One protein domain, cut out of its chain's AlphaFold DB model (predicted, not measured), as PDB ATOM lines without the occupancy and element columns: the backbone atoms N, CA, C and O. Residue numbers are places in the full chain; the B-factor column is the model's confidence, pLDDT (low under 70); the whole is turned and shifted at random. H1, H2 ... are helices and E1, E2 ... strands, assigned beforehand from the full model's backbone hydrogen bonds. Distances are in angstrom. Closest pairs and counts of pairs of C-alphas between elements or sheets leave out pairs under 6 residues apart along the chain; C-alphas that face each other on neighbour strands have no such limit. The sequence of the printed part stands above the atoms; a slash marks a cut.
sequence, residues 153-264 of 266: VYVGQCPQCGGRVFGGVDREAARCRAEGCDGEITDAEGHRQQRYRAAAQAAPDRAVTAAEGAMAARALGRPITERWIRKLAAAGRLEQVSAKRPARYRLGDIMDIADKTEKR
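Overview. This is residues 153 to 264 of the 266 residues of an uncharacterized protein of Nocardiopsis composta (UniProt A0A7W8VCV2). Look first for two lobes on one long axis: at one end a small sheet of three short strands, E3, E5 and E4, with H2 and H3 packed on it and H4 leading off from E5; at the other end the hairpin of E1 and E2 with the long looping stretch of residues 169 to 187. H1 bridges the lobes, its first half beside E1 and its residues 196 to 201 packed on H4. The printed part has 112 residues, with four named helices and five named strands in the order E1 E2 H1 E3 H2 H3 E4 E5 H4; both sheets, E3 - E5 - E4 and E1 - E2, are antiparallel, and the class is mixed, helices and strands. The whole is elongated, spanning 50 by 27 by 20 A, yet only just compact, close to loose, with a radius of gyration of the C-alphas of 15.8 A.

Along the chain. Begin with the three-stranded sheet: find C-alpha 207 at (58.058, -25.910, 15.915), where E3, residues 207 to 209, begins. The other two strands of this sheet are E5, residues 248 to 250, and E4, residues 240 to 242. H2, residues 210 to 219, follows E3 directly and is 14.2 A long; H3, residues 226 to 234, is 12.4 A long. H4, residues 251 to 262, runs 17.1 A from E5 to C-alpha 262 at (37.428, -26.079, 26.317). H1, residues 188 to 202, is the longest helix at 20.8 A. For the sheet of two strands, start at C-alpha 153 at (39.900, -10.471, 17.991): E1, residues 153 to 157, is 12.3 A long, and E2, residues 164 to 168, is 13.8 A long.

Arrangement. In the sheet, look at the inner strand E5: N 208 and O 249 are 2.8 A apart towards E3, and N 241 and O 248 are 2.8 A apart towards E4, both within hydrogen-bond range. E4 and E5 form a hairpin. E3, H2, H3 and E4 make a split strand-helix-strand unit, two strands that run the same way with E5 between them, and its crossover is right-handed. H2 and H3 on one face of this sheet give two layers. H2 stands up from the sheet, its line rising 51 degrees out of the local plane. H2 and H3 touch at a steep tilt of 52 degrees, opposite ways, the closest C-alphas being those of Ala 210 and Glu 226, 5.1 A apart. H4 only grazes the sheet, with its residues 251 to 254. With its residues 251 to 255 alone, H4 only just touches H2, with 3 pairs of C-alphas within 8 A; the closest are those of Gly 213 and Leu 251, 6.1 A apart. Farther out, residues 196 to 201 of H1 touch residues 251 to 256 of H4, the closest C-alphas being those of Ala 200 and Gly 252, 4.9 A apart. Their tilt of 35.1 degrees, opposite ways, is only just steep. At the other end of H1, its closest C-alpha to E1 is that of Arg 192, 5.3 A from that of Val 155. In the hairpin of E1 and E2, N 155 and O 165 are 2.9 A apart, and N 165 and O 156 are 2.8 A apart, within hydrogen-bond range. E1 and H4 are apart, as are E2 and H2. In H1, H2, H3 and H4 every O i to N i+4 pair is within hydrogen-bond range.

Size, cuts and confidence. The two C-alphas farthest apart, those of Gly 180 and Gly 236, are 51.2 A from each other. The printed part has no cut. The link from E2 to H1, residues 169 to 187, is long, and within it residues 174 to 175 pair antiparallel with residues 184 to 185. The mean pLDDT of the printed part is 83.3; residues 200, 219, 221 and 262 to 264 are under 70.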
ATOM      1  N   VAL A 153      39.154  -9.337  18.537       76.19
ATOM      2  CA  VAL A 153      39.900 -10.471  17.991       76.19
ATOM      3  C   VAL A 153      39.647 -10.604  16.501       76.19
ATOM      4  O   VAL A 153      38.658 -10.103  15.957       76.19
ATOM      5  N   TYR A 154      40.573 -11.263  15.812       80.88
ATOM      6  CA  TYR A 154      40.406 -11.547  14.400       80.88
ATOM      7  C   TYR A 154      39.333 -12.620  14.212       80.88
ATOM      8  O   TYR A 154      39.468 -13.730  14.719       80.88
ATOM      9  N   VAL A 155      38.274 -12.281  13.481       85.19
ATOM     10  CA  VAL A 155      37.151 -13.190  13.217       85.19
ATOM     11  C   VAL A 155      37.367 -13.928  11.904       85.19
ATOM     12  O   VAL A 155      37.167 -15.135  11.811       85.19
ATOM     13  N   GLY A 156      37.804 -13.216  10.865       82.62
ATOM     14  CA  GLY A 156      37.804 -13.798   9.533       82.62
ATOM     15  C   GLY A 156      38.151 -12.825   8.420       82.62
ATOM     16  O   GLY A 156      38.596 -11.704   8.651       82.62
ATOM     17  N   GLN A 157      37.955 -13.279   7.186       87.50
ATOM     18  CA  GLN A 157      37.877 -12.396   6.024       87.50
ATOM     19  C   GLN A 157      36.403 -12.154   5.710       87.50
ATOM     20  O   GLN A 157      35.585 -13.059   5.859       87.50
ATOM     21  N   CYS A 158      36.078 -10.937   5.298       89.12
ATOM     22  CA  CYS A 158      34.748 -10.549   4.875       89.12
ATOM     23  C   CYS A 158      34.341 -11.376   3.645       89.12
ATOM     24  O   CYS A 158      35.135 -11.452   2.703       89.12
ATOM     25  N   PRO A 159      33.129 -11.956   3.612       87.62
ATOM     26  CA  PRO A 159      32.678 -12.762   2.479       87.62
ATOM     27  C   PRO A 159      32.482 -11.945   1.193       87.62
ATOM     28  O   PRO A 159      32.566 -12.505   0.108       87.62
ATOM     29  N   GLN A 160      32.245 -10.633   1.301       90.69
ATOM     30  CA  GLN A 160      32.030  -9.766   0.140       90.69
ATOM     31  C   GLN A 160      33.336  -9.209  -0.435       90.69
ATOM     32  O   GLN A 160      33.575  -9.314  -1.633       90.69
ATOM     33  N   CYS A 161      34.188  -8.606   0.402       91.19
ATOM     34  CA  CYS A 161      35.382  -7.895  -0.074       91.19
ATOM     35  C   CYS A 161      36.711  -8.603   0.236       91.19
ATOM     36  O   CYS A 161      37.773  -8.092  -0.110       91.19
ATOM     37  N   GLY A 162      36.697  -9.729   0.958       87.50
ATOM     38  CA  GLY A 162      37.911 -10.427   1.406       87.50
ATOM     39  C   GLY A 162      38.715  -9.691   2.492       87.50
ATOM     40  O   GLY A 162      39.712 -10.215   2.993       87.50
ATOM     41  N   GLY A 163      38.291  -8.489   2.894       84.69
ATOM     42  CA  GLY A 163      38.955  -7.674   3.909       84.69
ATOM     43  C   GLY A 163      38.990  -8.347   5.282       84.69
ATOM     44  O   GLY A 163      38.106  -9.119   5.638       84.69
ATOM     45  N   ARG A 164      40.012  -8.054   6.092       86.25
ATOM     46  CA  ARG A 164      40.131  -8.603   7.453       86.25
ATOM     47  C   ARG A 164      39.029  -8.044   8.356       86.25
ATOM     48  O   ARG A 164      38.913  -6.830   8.497       86.25
ATOM     49  N   VAL A 165      38.274  -8.929   8.997       87.69
ATOM     50  CA  VAL A 165      37.205  -8.590   9.938       87.69
ATOM     51  C   VAL A 165      37.666  -8.899  11.355       87.69
ATOM     52  O   VAL A 165      38.136  -9.999  11.655       87.69
ATOM     53  N   PHE A 166      37.513  -7.906  12.223       84.62
ATOM     54  CA  PHE A 166      37.730  -8.019  13.658       84.62
ATOM     55  C   PHE A 166      36.395  -7.804  14.370       84.62
ATOM     56  O   PHE A 166      35.580  -7.000  13.921       84.62
ATOM     57  N   GLY A 167      36.183  -8.512  15.473       85.25
ATOM     58  CA  GLY A 167      34.961  -8.439  16.266       85.25
ATOM     59  C   GLY A 167      35.251  -8.659  17.744       85.25
ATOM     60  O   GLY A 167      36.318  -9.157  18.100       85.25
ATOM     61  N   GLY A 168      34.309  -8.260  18.599       79.94
ATOM     62  CA  GLY A 168      34.393  -8.542  20.030       79.94
ATOM     63  C   GLY A 168      34.338 -10.048  20.296       79.94
ATOM     64  O   GLY A 168      33.612 -10.760  19.599       79.94
ATOM     65  N   VAL A 169      35.083 -10.528  21.296       70.81
ATOM     66  CA  VAL A 169      35.052 -11.946  21.711       70.81
ATOM     67  C   VAL A 169      33.615 -12.396  22.020       70.81
ATOM     68  O   VAL A 169      33.184 -13.425  21.506       70.81
ATOM     69  N   ASP A 170      32.838 -11.561  22.712       70.94
ATOM     70  CA  ASP A 170      31.465 -11.872  23.151       70.94
ATOM     71  C   ASP A 170      30.374 -11.419  22.163       70.94
ATOM     72  O   ASP A 170      29.217 -11.223  22.535       70.94
ATOM     73  N   ARG A 171      30.730 -11.161  20.899       80.62
ATOM     74  CA  ARG A 171      29.770 -10.762  19.860       80.62
ATOM     75  C   ARG A 171      29.556 -11.911  18.884       80.62
ATOM     76  O   ARG A 171      30.520 -12.415  18.314       80.62
ATOM     77  N   GLU A 172      28.291 -12.257  18.656       84.88
ATOM     78  CA  GLU A 172      27.893 -13.272  17.671       84.88
ATOM     79  C   GLU A 172      28.192 -12.822  16.240       84.88
ATOM     80  O   GLU A 172      28.603 -13.635  15.422       84.88
ATOM     81  N   ALA A 173      28.082 -11.520  15.955       90.12
ATOM     82  CA  ALA A 173      28.336 -10.964  14.632       90.12
ATOM     83  C   ALA A 173      29.470  -9.926  14.608       90.12
ATOM     84  O   ALA A 173      29.702  -9.192  15.576       90.12
ATOM     85  N   ALA A 174      30.166  -9.835  13.473       90.50
ATOM     86  CA  ALA A 174      31.205  -8.843  13.212       90.50
ATOM     87  C   ALA A 174      31.070  -8.247  11.805       90.50
ATOM     88  O   ALA A 174      31.073  -8.963  10.803       90.50
ATOM     89  N   ARG A 175      31.004  -6.914  11.732       92.44
ATOM     90  CA  ARG A 175      30.868  -6.168  10.474       92.44
ATOM     91  C   ARG A 175      32.215  -5.793   9.881       92.44
ATOM     92  O   ARG A 175      33.156  -5.438  10.599       92.44
ATOM     93  N   CYS A 176      32.295  -5.835   8.559       90.25
ATOM     94  CA  CYS A 176      33.418  -5.302   7.818       90.25
ATOM     95  C   CYS A 176      33.490  -3.785   8.008       90.25
ATOM     96  O   CYS A 176      32.477  -3.096   8.063       90.25
ATOM     97  N   ARG A 177      34.715  -3.274   8.131       88.25
ATOM     98  CA  ARG A 177      35.002  -1.836   8.235       88.25
ATOM     99  C   ARG A 177      35.752  -1.306   7.012       88.25
ATOM    100  O   ARG A 177      36.309  -0.216   7.070       88.25
ATOM    101  N   ALA A 178      35.840  -2.104   5.947       86.44
ATOM    102  CA  ALA A 178      36.397  -1.640   4.686       86.44
ATOM    103  C   ALA A 178      35.447  -0.604   4.076       86.44
ATOM    104  O   ALA A 178      34.229  -0.770   4.126       86.44
ATOM    105  N   GLU A 179      36.011   0.462   3.520       88.56
ATOM    106  CA  GLU A 179      35.241   1.517   2.869       88.56
ATOM    107  C   GLU A 179      34.369   0.934   1.744       88.56
ATOM    108  O   GLU A 179      34.844   0.137   0.933       88.56
ATOM    109  N   GLY A 180      33.080   1.283   1.737       89.00
ATOM    110  CA  GLY A 180      32.113   0.798   0.745       89.00
ATOM    111  C   GLY A 180      31.679  -0.667   0.891       89.00
ATOM    112  O   GLY A 180      31.019  -1.178  -0.008       89.00
ATOM    113  N   CYS A 181      32.029  -1.351   1.986       89.88
ATOM    114  CA  CYS A 181      31.629  -2.737   2.242       89.88
ATOM    115  C   CYS A 181      30.651  -2.826   3.421       89.88
ATOM    116  O   CYS A 181      30.946  -2.325   4.507       89.88
ATOM    117  N   ASP A 182      29.522  -3.507   3.233       90.56
ATOM    118  CA  ASP A 182      28.499  -3.755   4.258       90.56
ATOM    119  C   ASP A 182      28.521  -5.194   4.802       90.56
ATOM    120  O   ASP A 182      27.654  -5.596   5.578       90.56
ATOM    121  N   GLY A 183      29.543  -5.966   4.434       88.62
ATOM    122  CA  GLY A 183      29.605  -7.391   4.714       88.62
ATOM    123  C   GLY A 183      29.694  -7.704   6.198       88.62
ATOM    124  O   GLY A 183      30.449  -7.086   6.948       88.62
ATOM    125  N   GLU A 184      28.970  -8.734   6.613       92.62
ATOM    126  CA  GLU A 184      28.853  -9.154   8.004       92.62
ATOM    127  C   GLU A 184      29.180 -10.646   8.130       92.62
ATOM    128  O   GLU A 184      28.853 -11.450   7.259       92.62
ATOM    129  N   ILE A 185      29.869 -11.010   9.209       89.44
ATOM    130  CA  ILE A 185      30.050 -12.397   9.636       89.44
ATOM    131  C   ILE A 185      29.090 -12.603  10.801       89.44
ATOM    132  O   ILE A 185      29.316 -12.013  11.850       89.44
ATOM    133  N   THR A 186      28.034 -13.393  10.615       88.06
ATOM    134  CA  THR A 186      26.957 -13.592  11.607       88.06
ATOM    135  C   THR A 186      27.242 -14.690  12.635       88.06
ATOM    136  O   THR A 186      26.569 -14.734  13.653       88.06
ATOM    137  N   ASP A 187      28.217 -15.567  12.369       86.19
ATOM    138  CA  ASP A 187      28.715 -16.594  13.297       86.19
ATOM    139  C   ASP A 187      30.212 -16.369  13.558       86.19
ATOM    140  O   ASP A 187      31.098 -17.073  13.067       86.19
ATOM    141  N   ALA A 188      30.518 -15.290  14.272       82.31
ATOM    142  CA  ALA A 188      31.887 -14.879  14.525       82.31
ATOM    143  C   ALA A 188      32.668 -15.938  15.322       82.31
ATOM    144  O   ALA A 188      33.847 -16.151  15.032       82.31
ATOM    145  N   GLU A 189      32.039 -16.630  16.279       80.31
ATOM    146  CA  GLU A 189      32.695 -17.707  17.033       80.31
ATOM    147  C   GLU A 189      32.958 -18.937  16.164       80.31
ATOM    148  O   GLU A 189      34.088 -19.430  16.141       80.31
ATOM    149  N   GLY A 190      31.984 -19.404  15.378       81.12
ATOM    150  CA  GLY A 190      32.195 -20.538  14.481       81.12
ATOM    151  C   GLY A 190      33.254 -20.252  13.416       81.12
ATOM    152  O   GLY A 190      34.107 -21.105  13.149       81.12
ATOM    153  N   HIS A 191      33.304 -19.027  12.883       80.25
ATOM    154  CA  HIS A 191      34.377 -18.600  11.981       80.25
ATOM    155  C   HIS A 191      35.758 -18.615  12.662       80.25
ATOM    156  O   HIS A 191      36.725 -19.111  12.070       80.25
ATOM    157  N   ARG A 192      35.867 -18.140  13.913       77.81
ATOM    158  CA  ARG A 192      37.109 -18.231  14.706       77.81
ATOM    159  C   ARG A 192      37.535 -19.684  14.900       77.81
ATOM    160  O   ARG A 192      38.676 -20.032  14.587       77.81
ATOM    161  N   GLN A 193      36.611 -20.549  15.316       75.06
ATOM    162  CA  GLN A 193      36.843 -21.979  15.520       75.06
ATOM    163  C   GLN A 193      37.314 -22.677  14.235       75.06
ATOM    164  O   GLN A 193      38.248 -23.482  14.259       75.06
ATOM    165  N   GLN A 194      36.688 -22.376  13.096       79.50
ATOM    166  CA  GLN A 194      37.067 -22.968  11.817       79.50
ATOM    167  C   GLN A 194      38.494 -22.570  11.430       79.50
ATOM    168  O   GLN A 194      39.278 -23.412  10.991       79.50
ATOM    169  N   ARG A 195      38.865 -21.303  11.641       75.44
ATOM    170  CA  ARG A 195      40.222 -20.820  11.358       75.44
ATOM    171  C   ARG A 195      41.262 -21.358  12.309       75.44
ATOM    172  O   ARG A 195      42.368 -21.658  11.872       75.44
ATOM    173  N   TYR A 196      40.902 -21.512  13.573       71.81
ATOM    174  CA  TYR A 196      41.729 -22.187  14.554       71.81
ATOM    175  C   TYR A 196      42.119 -23.592  14.079       71.81
ATOM    176  O   TYR A 196      43.305 -23.914  13.984       71.81
ATOM    177  N   ARG A 197      41.123 -24.386  13.664       73.44
ATOM    178  CA  ARG A 197      41.330 -25.736  13.121       73.44
ATOM    179  C   ARG A 197      42.134 -25.720  11.822       73.44
ATOM    180  O   ARG A 197      43.065 -26.506  11.680       73.44
ATOM    181  N   ALA A 198      41.831 -24.805  10.902       74.56
ATOM    182  CA  ALA A 198      42.567 -24.678   9.644       74.56
ATOM    183  C   ALA A 198      44.042 -24.292   9.866       74.56
ATOM    184  O   ALA A 198      44.925 -24.832   9.207       74.56
ATOM    185  N   ALA A 199      44.331 -23.399  10.819       70.06
ATOM    186  CA  ALA A 199      45.695 -23.014  11.175       70.06
ATOM    187  C   ALA A 199      46.474 -24.177  11.808       70.06
ATOM    188  O   ALA A 199      47.643 -24.377  11.477       70.06
ATOM    189  N   ALA A 200      45.823 -24.966  12.670       69.44
ATOM    190  CA  ALA A 200      46.406 -26.183  13.229       69.44
ATOM    191  C   ALA A 200      46.729 -27.217  12.131       69.44
ATOM    192  O   ALA A 200      47.799 -27.818  12.152       69.44
ATOM    193  N   GLN A 201      45.853 -27.365  11.131       72.69
ATOM    194  CA  GLN A 201      46.037 -28.291  10.004       72.69
ATOM    195  C   GLN A 201      47.065 -27.822   8.966       72.69
ATOM    196  O   GLN A 201      47.727 -28.652   8.349       72.69
ATOM    197  N   ALA A 202      47.214 -26.513   8.753       72.88
ATOM    198  CA  ALA A 202      48.143 -25.973   7.760       72.88
ATOM    199  C   ALA A 202      49.614 -26.085   8.193       72.88
ATOM    200  O   ALA A 202      50.514 -26.056   7.353       72.88
ATOM    201  N   ALA A 203      49.874 -26.174   9.501       74.06
ATOM    202  CA  ALA A 203      51.227 -26.209  10.044       74.06
ATOM    203  C   ALA A 203      51.337 -27.051  11.339       74.06
ATOM    204  O   ALA A 203      51.857 -26.544  12.340       74.06
ATOM    205  N   PRO A 204      50.885 -28.324  11.344       75.44
ATOM    206  CA  PRO A 204      50.803 -29.141  12.557       75.44
ATOM    207  C   PRO A 204      52.180 -29.343  13.199       75.44
ATOM    208  O   PRO A 204      52.339 -29.176  14.408       75.44
ATOM    209  N   ASP A 205      53.204 -29.578  12.376       83.00
ATOM    210  CA  ASP A 205      54.582 -29.819  12.815       83.00
ATOM    211  C   ASP A 205      55.412 -28.542  13.005       83.00
ATOM    212  O   ASP A 205      56.621 -28.608  13.251       83.00
ATOM    213  N   ARG A 206      54.812 -27.347  12.891       84.81
ATOM    214  CA  ARG A 206      55.577 -26.108  13.048       84.81
ATOM    215  C   ARG A 206      56.068 -25.982  14.485       84.81
ATOM    216  O   ARG A 206      55.288 -25.774  15.412       84.81
ATOM    217  N   ALA A 207      57.385 -26.070  14.639       89.44
ATOM    218  CA  ALA A 207      58.058 -25.910  15.915       89.44
ATOM    219  C   ALA A 207      58.026 -24.436  16.349       89.44
ATOM    220  O   ALA A 207      58.697 -23.590  15.756       89.44
ATOM    221  N   VAL A 208      57.261 -24.144  17.395       88.31
ATOM    222  CA  VAL A 208      57.077 -22.809  17.972       88.31
ATOM    223  C   VAL A 208      57.538 -22.781  19.421       88.31
ATOM    224  O   VAL A 208      57.507 -23.784  20.132       88.31
ATOM    225  N   THR A 209      57.966 -21.620  19.892       90.56
ATOM    226  CA  THR A 209      58.148 -21.382  21.327       90.56
ATOM    227  C   THR A 209      56.795 -21.294  22.036       90.56
ATOM    228  O   THR A 209      55.760 -21.043  21.418       90.56
ATOM    229  N   ALA A 210      56.785 -21.445  23.363       86.69
ATOM    230  CA  ALA A 210      55.554 -21.287  24.144       86.69
ATOM    231  C   ALA A 210      54.946 -19.871  24.012       86.69
ATOM    232  O   ALA A 210      53.727 -19.719  24.037       86.69
ATOM    233  N   ALA A 211      55.773 -18.837  23.827       78.81
ATOM    234  CA  ALA A 211      55.301 -17.475  23.581       78.81
ATOM    235  C   ALA A 211      54.619 -17.334  22.208       78.81
ATOM    236  O   ALA A 211      53.536 -16.757  22.116       78.81
ATOM    237  N   GLU A 212      55.217 -17.891  21.154       81.69
ATOM    238  CA  GLU A 212      54.647 -17.882  19.799       81.69
ATOM    239  C   GLU A 212      53.356 -18.707  19.721       81.69
ATOM    240  O   GLU A 212      52.379 -18.250  19.133       81.69
ATOM    241  N   GLY A 213      53.311 -19.875  20.370       85.75
ATOM    242  CA  GLY A 213      52.104 -20.701  20.446       85.75
ATOM    243  C   GLY A 213      50.954 -20.003  21.177       85.75
ATOM    244  O   GLY A 213      49.831 -19.974  20.680       85.75
ATOM    245  N   ALA A 214      51.236 -19.360  22.317       83.81
ATOM    246  CA  ALA A 214      50.234 -18.570  23.035       83.81
ATOM    247  C   ALA A 214      49.744 -17.369  22.206       83.81
ATOM    248  O   ALA A 214      48.558 -17.051  22.222       83.81
ATOM    249  N   MET A 215      50.641 -16.711  21.465       77.06
ATOM    250  CA  MET A 215      50.284 -15.603  20.578       77.06
ATOM    251  C   MET A 215      49.376 -16.062  19.430       77.06
ATOM    252  O   MET A 215      48.359 -15.421  19.179       77.06
ATOM    253  N   ALA A 216      49.712 -17.174  18.773       79.69
ATOM    254  CA  ALA A 216      48.916 -17.741  17.688       79.69
ATOM    255  C   ALA A 216      47.518 -18.158  18.167       79.69
ATOM    256  O   ALA A 216      46.523 -17.790  17.550       79.69
ATOM    257  N   ALA A 217      47.436 -18.851  19.306       80.06
ATOM    258  CA  ALA A 217      46.164 -19.258  19.892       80.06
ATOM    259  C   ALA A 217      45.274 -18.053  20.243       80.06
ATOM    260  O   ALA A 217      44.097 -18.038  19.890       80.06
ATOM    261  N   ARG A 218      45.842 -17.004  20.856       76.12
ATOM    262  CA  ARG A 218      45.109 -15.768  21.191       76.12
ATOM    263  C   ARG A 218      44.617 -15.013  19.970       76.12
ATOM    264  O   ARG A 218      43.480 -14.558  19.961       76.12
ATOM    265  N   ALA A 219      45.448 -14.904  18.935       68.62
ATOM    266  CA  ALA A 219      45.051 -14.274  17.678       68.62
ATOM    267  C   ALA A 219      43.846 -14.976  17.025       68.62
ATOM    268  O   ALA A 219      43.134 -14.359  16.238       68.62
ATOM    269  N   LEU A 220      43.614 -16.244  17.375       71.69
ATOM    270  CA  LEU A 220      42.520 -17.086  16.899       71.69
ATOM    271  C   LEU A 220      41.408 -17.266  17.950       71.69
ATOM    272  O   LEU A 220      40.584 -18.163  17.816       71.69
ATOM    273  N   GLY A 221      41.378 -16.422  18.988       69.38
ATOM    274  CA  GLY A 221      40.295 -16.376  19.975       69.38
ATOM    275  C   GLY A 221      40.482 -17.264  21.208       69.38
ATOM    276  O   GLY A 221      39.608 -17.284  22.065       69.38
ATOM    277  N   ARG A 222      41.615 -17.967  21.362       75.38
ATOM    278  CA  ARG A 222      41.863 -18.825  22.533       75.38
ATOM    279  C   ARG A 222      42.753 -18.139  23.574       75.38
ATOM    280  O   ARG A 222      43.922 -17.869  23.284       75.38
ATOM    281  N   PRO A 223      42.284 -17.918  24.818       74.94
ATOM    282  CA  PRO A 223      43.022 -17.182  25.850       74.94
ATOM    283  C   PRO A 223      44.128 -18.021  26.522       74.94
ATOM    284  O   PRO A 223      44.273 -18.062  27.742       74.94
ATOM    285  N   ILE A 224      44.964 -18.696  25.733       84.44
ATOM    286  CA  ILE A 224      46.066 -19.516  26.239       84.44
ATOM    287  C   ILE A 224      47.216 -18.617  26.700       84.44
ATOM    288  O   ILE A 224      47.523 -17.584  26.098       84.44
ATOM    289  N   THR A 225      47.881 -19.004  27.787       84.31
ATOM    290  CA  THR A 225      49.087 -18.328  28.284       84.31
ATOM    291  C   THR A 225      50.335 -19.162  28.016       84.31
ATOM    292  O   THR A 225      50.297 -20.391  28.020       84.31
ATOM    293  N   GLU A 226      51.485 -18.498  27.890       88.38
ATOM    294  CA  GLU A 226      52.783 -19.177  27.824       88.38
ATOM    295  C   GLU A 226      53.010 -20.094  29.042       88.38
ATOM    296  O   GLU A 226      53.507 -21.216  28.919       88.38
ATOM    297  N   ARG A 227      52.602 -19.633  30.232       87.69
ATOM    298  CA  ARG A 227      52.697 -20.395  31.485       87.69
ATOM    299  C   ARG A 227      51.904 -21.700  31.419       87.69
ATOM    300  O   ARG A 227      52.388 -22.712  31.918       87.69
ATOM    301  N   TRP A 228      50.718 -21.686  30.812       92.19
ATOM    302  CA  TRP A 228      49.898 -22.885  30.632       92.19
ATOM    303  C   TRP A 228      50.595 -23.916  29.740       92.19
ATOM    304  O   TRP A 228      50.696 -25.075  30.133       92.19
ATOM    305  N   ILE A 229      51.183 -23.481  28.619       91.06
ATOM    306  CA  ILE A 229      51.944 -24.353  27.707       91.06
ATOM    307  C   ILE A 229      53.135 -24.987  28.440       91.06
ATOM    308  O   ILE A 229      53.310 -26.205  28.422       91.06
ATOM    309  N   ARG A 230      53.918 -24.181  29.169       90.00
ATOM    310  CA  ARG A 230      55.046 -24.684  29.974       90.00
ATOM    311  C   ARG A 230      54.589 -25.659  31.067       90.00
ATOM    312  O   ARG A 230      55.277 -26.642  31.322       90.00
ATOM    313  N   LYS A 231      53.433 -25.417  31.697       92.31
ATOM    314  CA  LYS A 231      52.848 -26.314  32.709       92.31
ATOM    315  C   LYS A 231      52.436 -27.656  32.100       92.31
ATOM    316  O   LYS A 231      52.679 -28.683  32.724       92.31
ATOM    317  N   LEU A 232      51.846 -27.663  30.904       92.00
ATOM    318  CA  LEU A 232      51.518 -28.904  30.195       92.00
ATOM    319  C   LEU A 232      52.769 -29.716  29.870       92.00
ATOM    320  O   LEU A 232      52.781 -30.921  30.110       92.00
ATOM    321  N   ALA A 233      53.820 -29.053  29.392       91.44
ATOM    322  CA  ALA A 233      55.088 -29.705  29.094       91.44
ATOM    323  C   ALA A 233      55.750 -30.286  30.351       91.44
ATOM    324  O   ALA A 233      56.181 -31.433  30.350       91.44
ATOM    325  N   ALA A 234      55.768 -29.527  31.453       89.44
ATOM    326  CA  ALA A 234      56.275 -30.004  32.741       89.44
ATOM    327  C   ALA A 234      55.461 -31.184  33.299       89.44
ATOM    328  O   ALA A 234      56.011 -32.046  33.975       89.44
ATOM    329  N   ALA A 235      54.161 -31.238  33.000       90.00
ATOM    330  CA  ALA A 235      53.277 -32.341  33.370       90.00
ATOM    331  C   ALA A 235      53.339 -33.536  32.397       90.00
ATOM    332  O   ALA A 235      52.521 -34.443  32.520       90.00
ATOM    333  N   GLY A 236      54.230 -33.522  31.395       89.62
ATOM    334  CA  GLY A 236      54.337 -34.577  30.379       89.62
ATOM    335  C   GLY A 236      53.137 -34.670  29.431       89.62
ATOM    336  O   GLY A 236      52.996 -35.646  28.705       89.62
ATOM    337  N   ARG A 237      52.250 -33.666  29.433       90.94
ATOM    338  CA  ARG A 237      51.033 -33.625  28.604       90.94
ATOM    339  C   ARG A 237      51.252 -32.979  27.237       90.94
ATOM    340  O   ARG A 237      50.338 -33.005  26.423       90.94
ATOM    341  N   LEU A 238      52.409 -32.359  27.021       92.00
ATOM    342  CA  LEU A 238      52.812 -31.731  25.767       92.00
ATOM    343  C   LEU A 238      54.285 -32.058  25.513       92.00
ATOM    344  O   LEU A 238      55.131 -31.790  26.370       92.00
ATOM    345  N   GLU A 239      54.589 -32.615  24.347       91.19
ATOM    346  CA  GLU A 239      55.948 -33.017  23.999       91.19
ATOM    347  C   GLU A 239      56.785 -31.827  23.506       91.19
ATOM    348  O   GLU A 239      56.312 -30.926  22.807       91.19
ATOM    349  N   GLN A 240      58.060 -31.809  23.897       91.25
ATOM    350  CA  GLN A 240      59.023 -30.823  23.420       91.25
ATOM    351  C   GLN A 240      59.716 -31.357  22.169       91.25
ATOM    352  O   GLN A 240      60.451 -32.335  22.232       91.25
ATOM    353  N   VAL A 241      59.569 -30.646  21.051       90.81
ATOM    354  CA  VAL A 241      60.348 -30.892  19.824       90.81
ATOM    355  C   VAL A 241      61.829 -30.604  20.065       90.81
ATOM    356  O   VAL A 241      62.710 -31.226  19.479       90.81
ATOM    357  N   SER A 242      62.120 -29.628  20.927       85.38
ATOM    358  CA  SER A 242      63.479 -29.341  21.366       85.38
ATOM    359  C   SER A 242      63.483 -28.850  22.804       85.38
ATOM    360  O   SER A 242      62.809 -27.872  23.126       85.38
ATOM    361  N   ALA A 243      64.306 -29.488  23.636       78.88
ATOM    362  CA  ALA A 243      64.601 -29.039  24.994       78.88
ATOM    363  C   ALA A 243      65.658 -27.914  25.034       78.88
ATOM    364  O   ALA A 243      65.897 -27.314  26.087       78.88
ATOM    365  N   LYS A 244      66.303 -27.596  23.895       82.00
ATOM    366  CA  LYS A 244      67.282 -26.504  23.812       82.00
ATOM    367  C   LYS A 244      66.557 -25.173  23.968       82.00
ATOM    368  O   LYS A 244      65.533 -24.943  23.337       82.00
ATOM    369  N   ARG A 245      67.088 -24.284  24.807       79.19
ATOM    370  CA  ARG A 245      66.431 -23.002  25.086       79.19
ATOM    371  C   ARG A 245      66.484 -22.052  23.869       79.19
ATOM    372  O   ARG A 245      67.562 -21.907  23.293       79.19
ATOM    373  N   PRO A 246      65.372 -21.361  23.536       77.62
ATOM    374  CA  PRO A 246      64.034 -21.546  24.105       77.62
ATOM    375  C   PRO A 246      63.386 -22.849  23.608       77.62
ATOM    376  O   PRO A 246      63.416 -23.132  22.411       77.62
ATOM    377  N   ALA A 247      62.788 -23.608  24.536       88.69
ATOM    378  CA  ALA A 247      62.155 -24.887  24.225       88.69
ATOM    379  C   ALA A 247      61.060 -24.720  23.162       88.69
ATOM    380  O   ALA A 247      60.330 -23.718  23.164       88.69
ATOM    381  N   ARG A 248      60.959 -25.702  22.264       90.75
ATOM    382  CA  ARG A 248      60.026 -25.687  21.134       90.75
ATOM    383  C   ARG A 248      59.010 -26.810  21.229       90.75
ATOM    384  O   ARG A 248      59.334 -27.913  21.656       90.75
ATOM    385  N   TYR A 249      57.809 -26.514  20.763       91.69
ATOM    386  CA  TYR A 249      56.622 -27.356  20.809       91.69
ATOM    387  C   TYR A 249      55.991 -27.384  19.424       91.69
ATOM    388  O   TYR A 249      56.156 -26.433  18.654       91.69
ATOM    389  N   ARG A 250      55.257 -28.443  19.102       90.50
ATOM    390  CA  ARG A 250      54.460 -28.467  17.876       90.50
ATOM    391  C   ARG A 250      53.245 -27.572  18.064       90.50
ATOM    392  O   ARG A 250      52.550 -27.668  19.077       90.50
ATOM    393  N   LEU A 251      53.003 -26.684  17.103       86.00
ATOM    394  CA  LEU A 251      51.827 -25.822  17.138       86.00
ATOM    395  C   LEU A 251      50.539 -26.658  17.127       86.00
ATOM    396  O   LEU A 251      49.635 -26.338  17.887       86.00
ATOM    397  N   GLY A 252      50.483 -27.751  16.353       84.75
ATOM    398  CA  GLY A 252      49.332 -28.661  16.322       84.75
ATOM    399  C   GLY A 252      48.961 -29.205  17.704       84.75
ATOM    400  O   GLY A 252      47.828 -29.030  18.140       84.75
ATOM    401  N   ASP A 253      49.932 -29.741  18.450       89.25
ATOM    402  CA  ASP A 253      49.690 -30.320  19.783       89.25
ATOM    403  C   ASP A 253      49.181 -29.283  20.795       89.25
ATOM    404  O   ASP A 253      48.290 -29.564  21.601       89.25
ATOM    405  N   ILE A 254      49.731 -28.059  20.753       88.38
ATOM    406  CA  ILE A 254      49.249 -26.948  21.586       88.38
ATOM    407  C   ILE A 254      47.776 -26.679  21.283       88.38
ATOM    408  O   ILE A 254      46.991 -26.455  22.211       88.38
ATOM    409  N   MET A 255      47.418 -26.689  19.999       85.44
ATOM    410  CA  MET A 255      46.083 -26.325  19.557       85.44
ATOM    411  C   MET A 255      45.059 -27.427  19.887       85.44
ATOM    412  O   MET A 255      44.002 -27.163  20.460       85.44
ATOM    413  N   ASP A 256      45.420 -28.689  19.668       86.50
ATOM    414  CA  ASP A 256      44.577 -29.848  19.979       86.50
ATOM    415  C   ASP A 256      44.254 -29.966  21.474       86.50
ATOM    416  O   ASP A 256      43.127 -30.291  21.864       86.50
ATOM    417  N   ILE A 257      45.240 -29.725  22.344       87.38
ATOM    418  CA  ILE A 257      45.031 -29.804  23.797       87.38
ATOM    419  C   ILE A 257      44.116 -28.675  24.273       87.38
ATOM    420  O   ILE A 257      43.315 -28.881  25.191       87.38
ATOM    421  N   ALA A 258      44.215 -27.492  23.672       82.69
ATOM    422  CA  ALA A 258      43.365 -26.368  24.025       82.69
ATOM    423  C   ALA A 258      41.903 -26.620  23.639       82.69
ATOM    424  O   ALA A 258      41.034 -26.491  24.500       82.69
ATOM    425  N   ASP A 259      41.656 -27.106  22.418       78.31
ATOM    426  CA  ASP A 259      40.320 -27.500  21.953       78.31
ATOM    427  C   ASP A 259      39.704 -28.594  22.846       78.31
ATOM    428  O   ASP A 259      38.520 -28.551  23.187       78.31
ATOM    429  N   LYS A 260      40.503 -29.579  23.284       81.38
ATOM    430  CA  LYS A 260      40.045 -30.628  24.220       81.38
ATOM    431  C   LYS A 260      39.735 -30.094  25.620       81.38
ATOM    432  O   LYS A 260      38.921 -30.688  26.324       81.38
ATOM    433  N   THR A 261      40.415 -29.037  26.059       76.38
ATOM    434  CA  THR A 261      40.228 -28.466  27.402       76.38
ATOM    435  C   THR A 261      38.943 -27.648  27.468       76.38
ATOM    436  O   THR A 261      38.211 -27.761  28.442       76.38
ATOM    437  N   GLU A 262      38.635 -26.900  26.412       67.69
ATOM    438  CA  GLU A 262      37.428 -26.079  26.317       67.69
ATOM    439  C   GLU A 262      36.142 -26.917  26.257       67.69
ATOM    440  O   GLU A 262      35.203 -26.655  27.003       67.69
ATOM    441  N   LYS A 263      36.140 -28.008  25.476       64.38
ATOM    442  CA  LYS A 263      35.017 -28.965  25.405       64.38
ATOM    443  C   LYS A 263      34.677 -29.657  26.731       64.38
ATOM    444  O   LYS A 263      33.667 -30.339  26.806       64.38
ATOM    445  N   ARG A 264      35.550 -29.578  27.739       63.03
ATOM    446  CA  ARG A 264      35.313 -30.147  29.078       63.03
ATOM    447  C   ARG A 264      34.757 -29.129  30.071       63.03
ATOM    448  O   ARG A 264      34.356 -29.530  31.159       63.03
TER     449      ARG A 264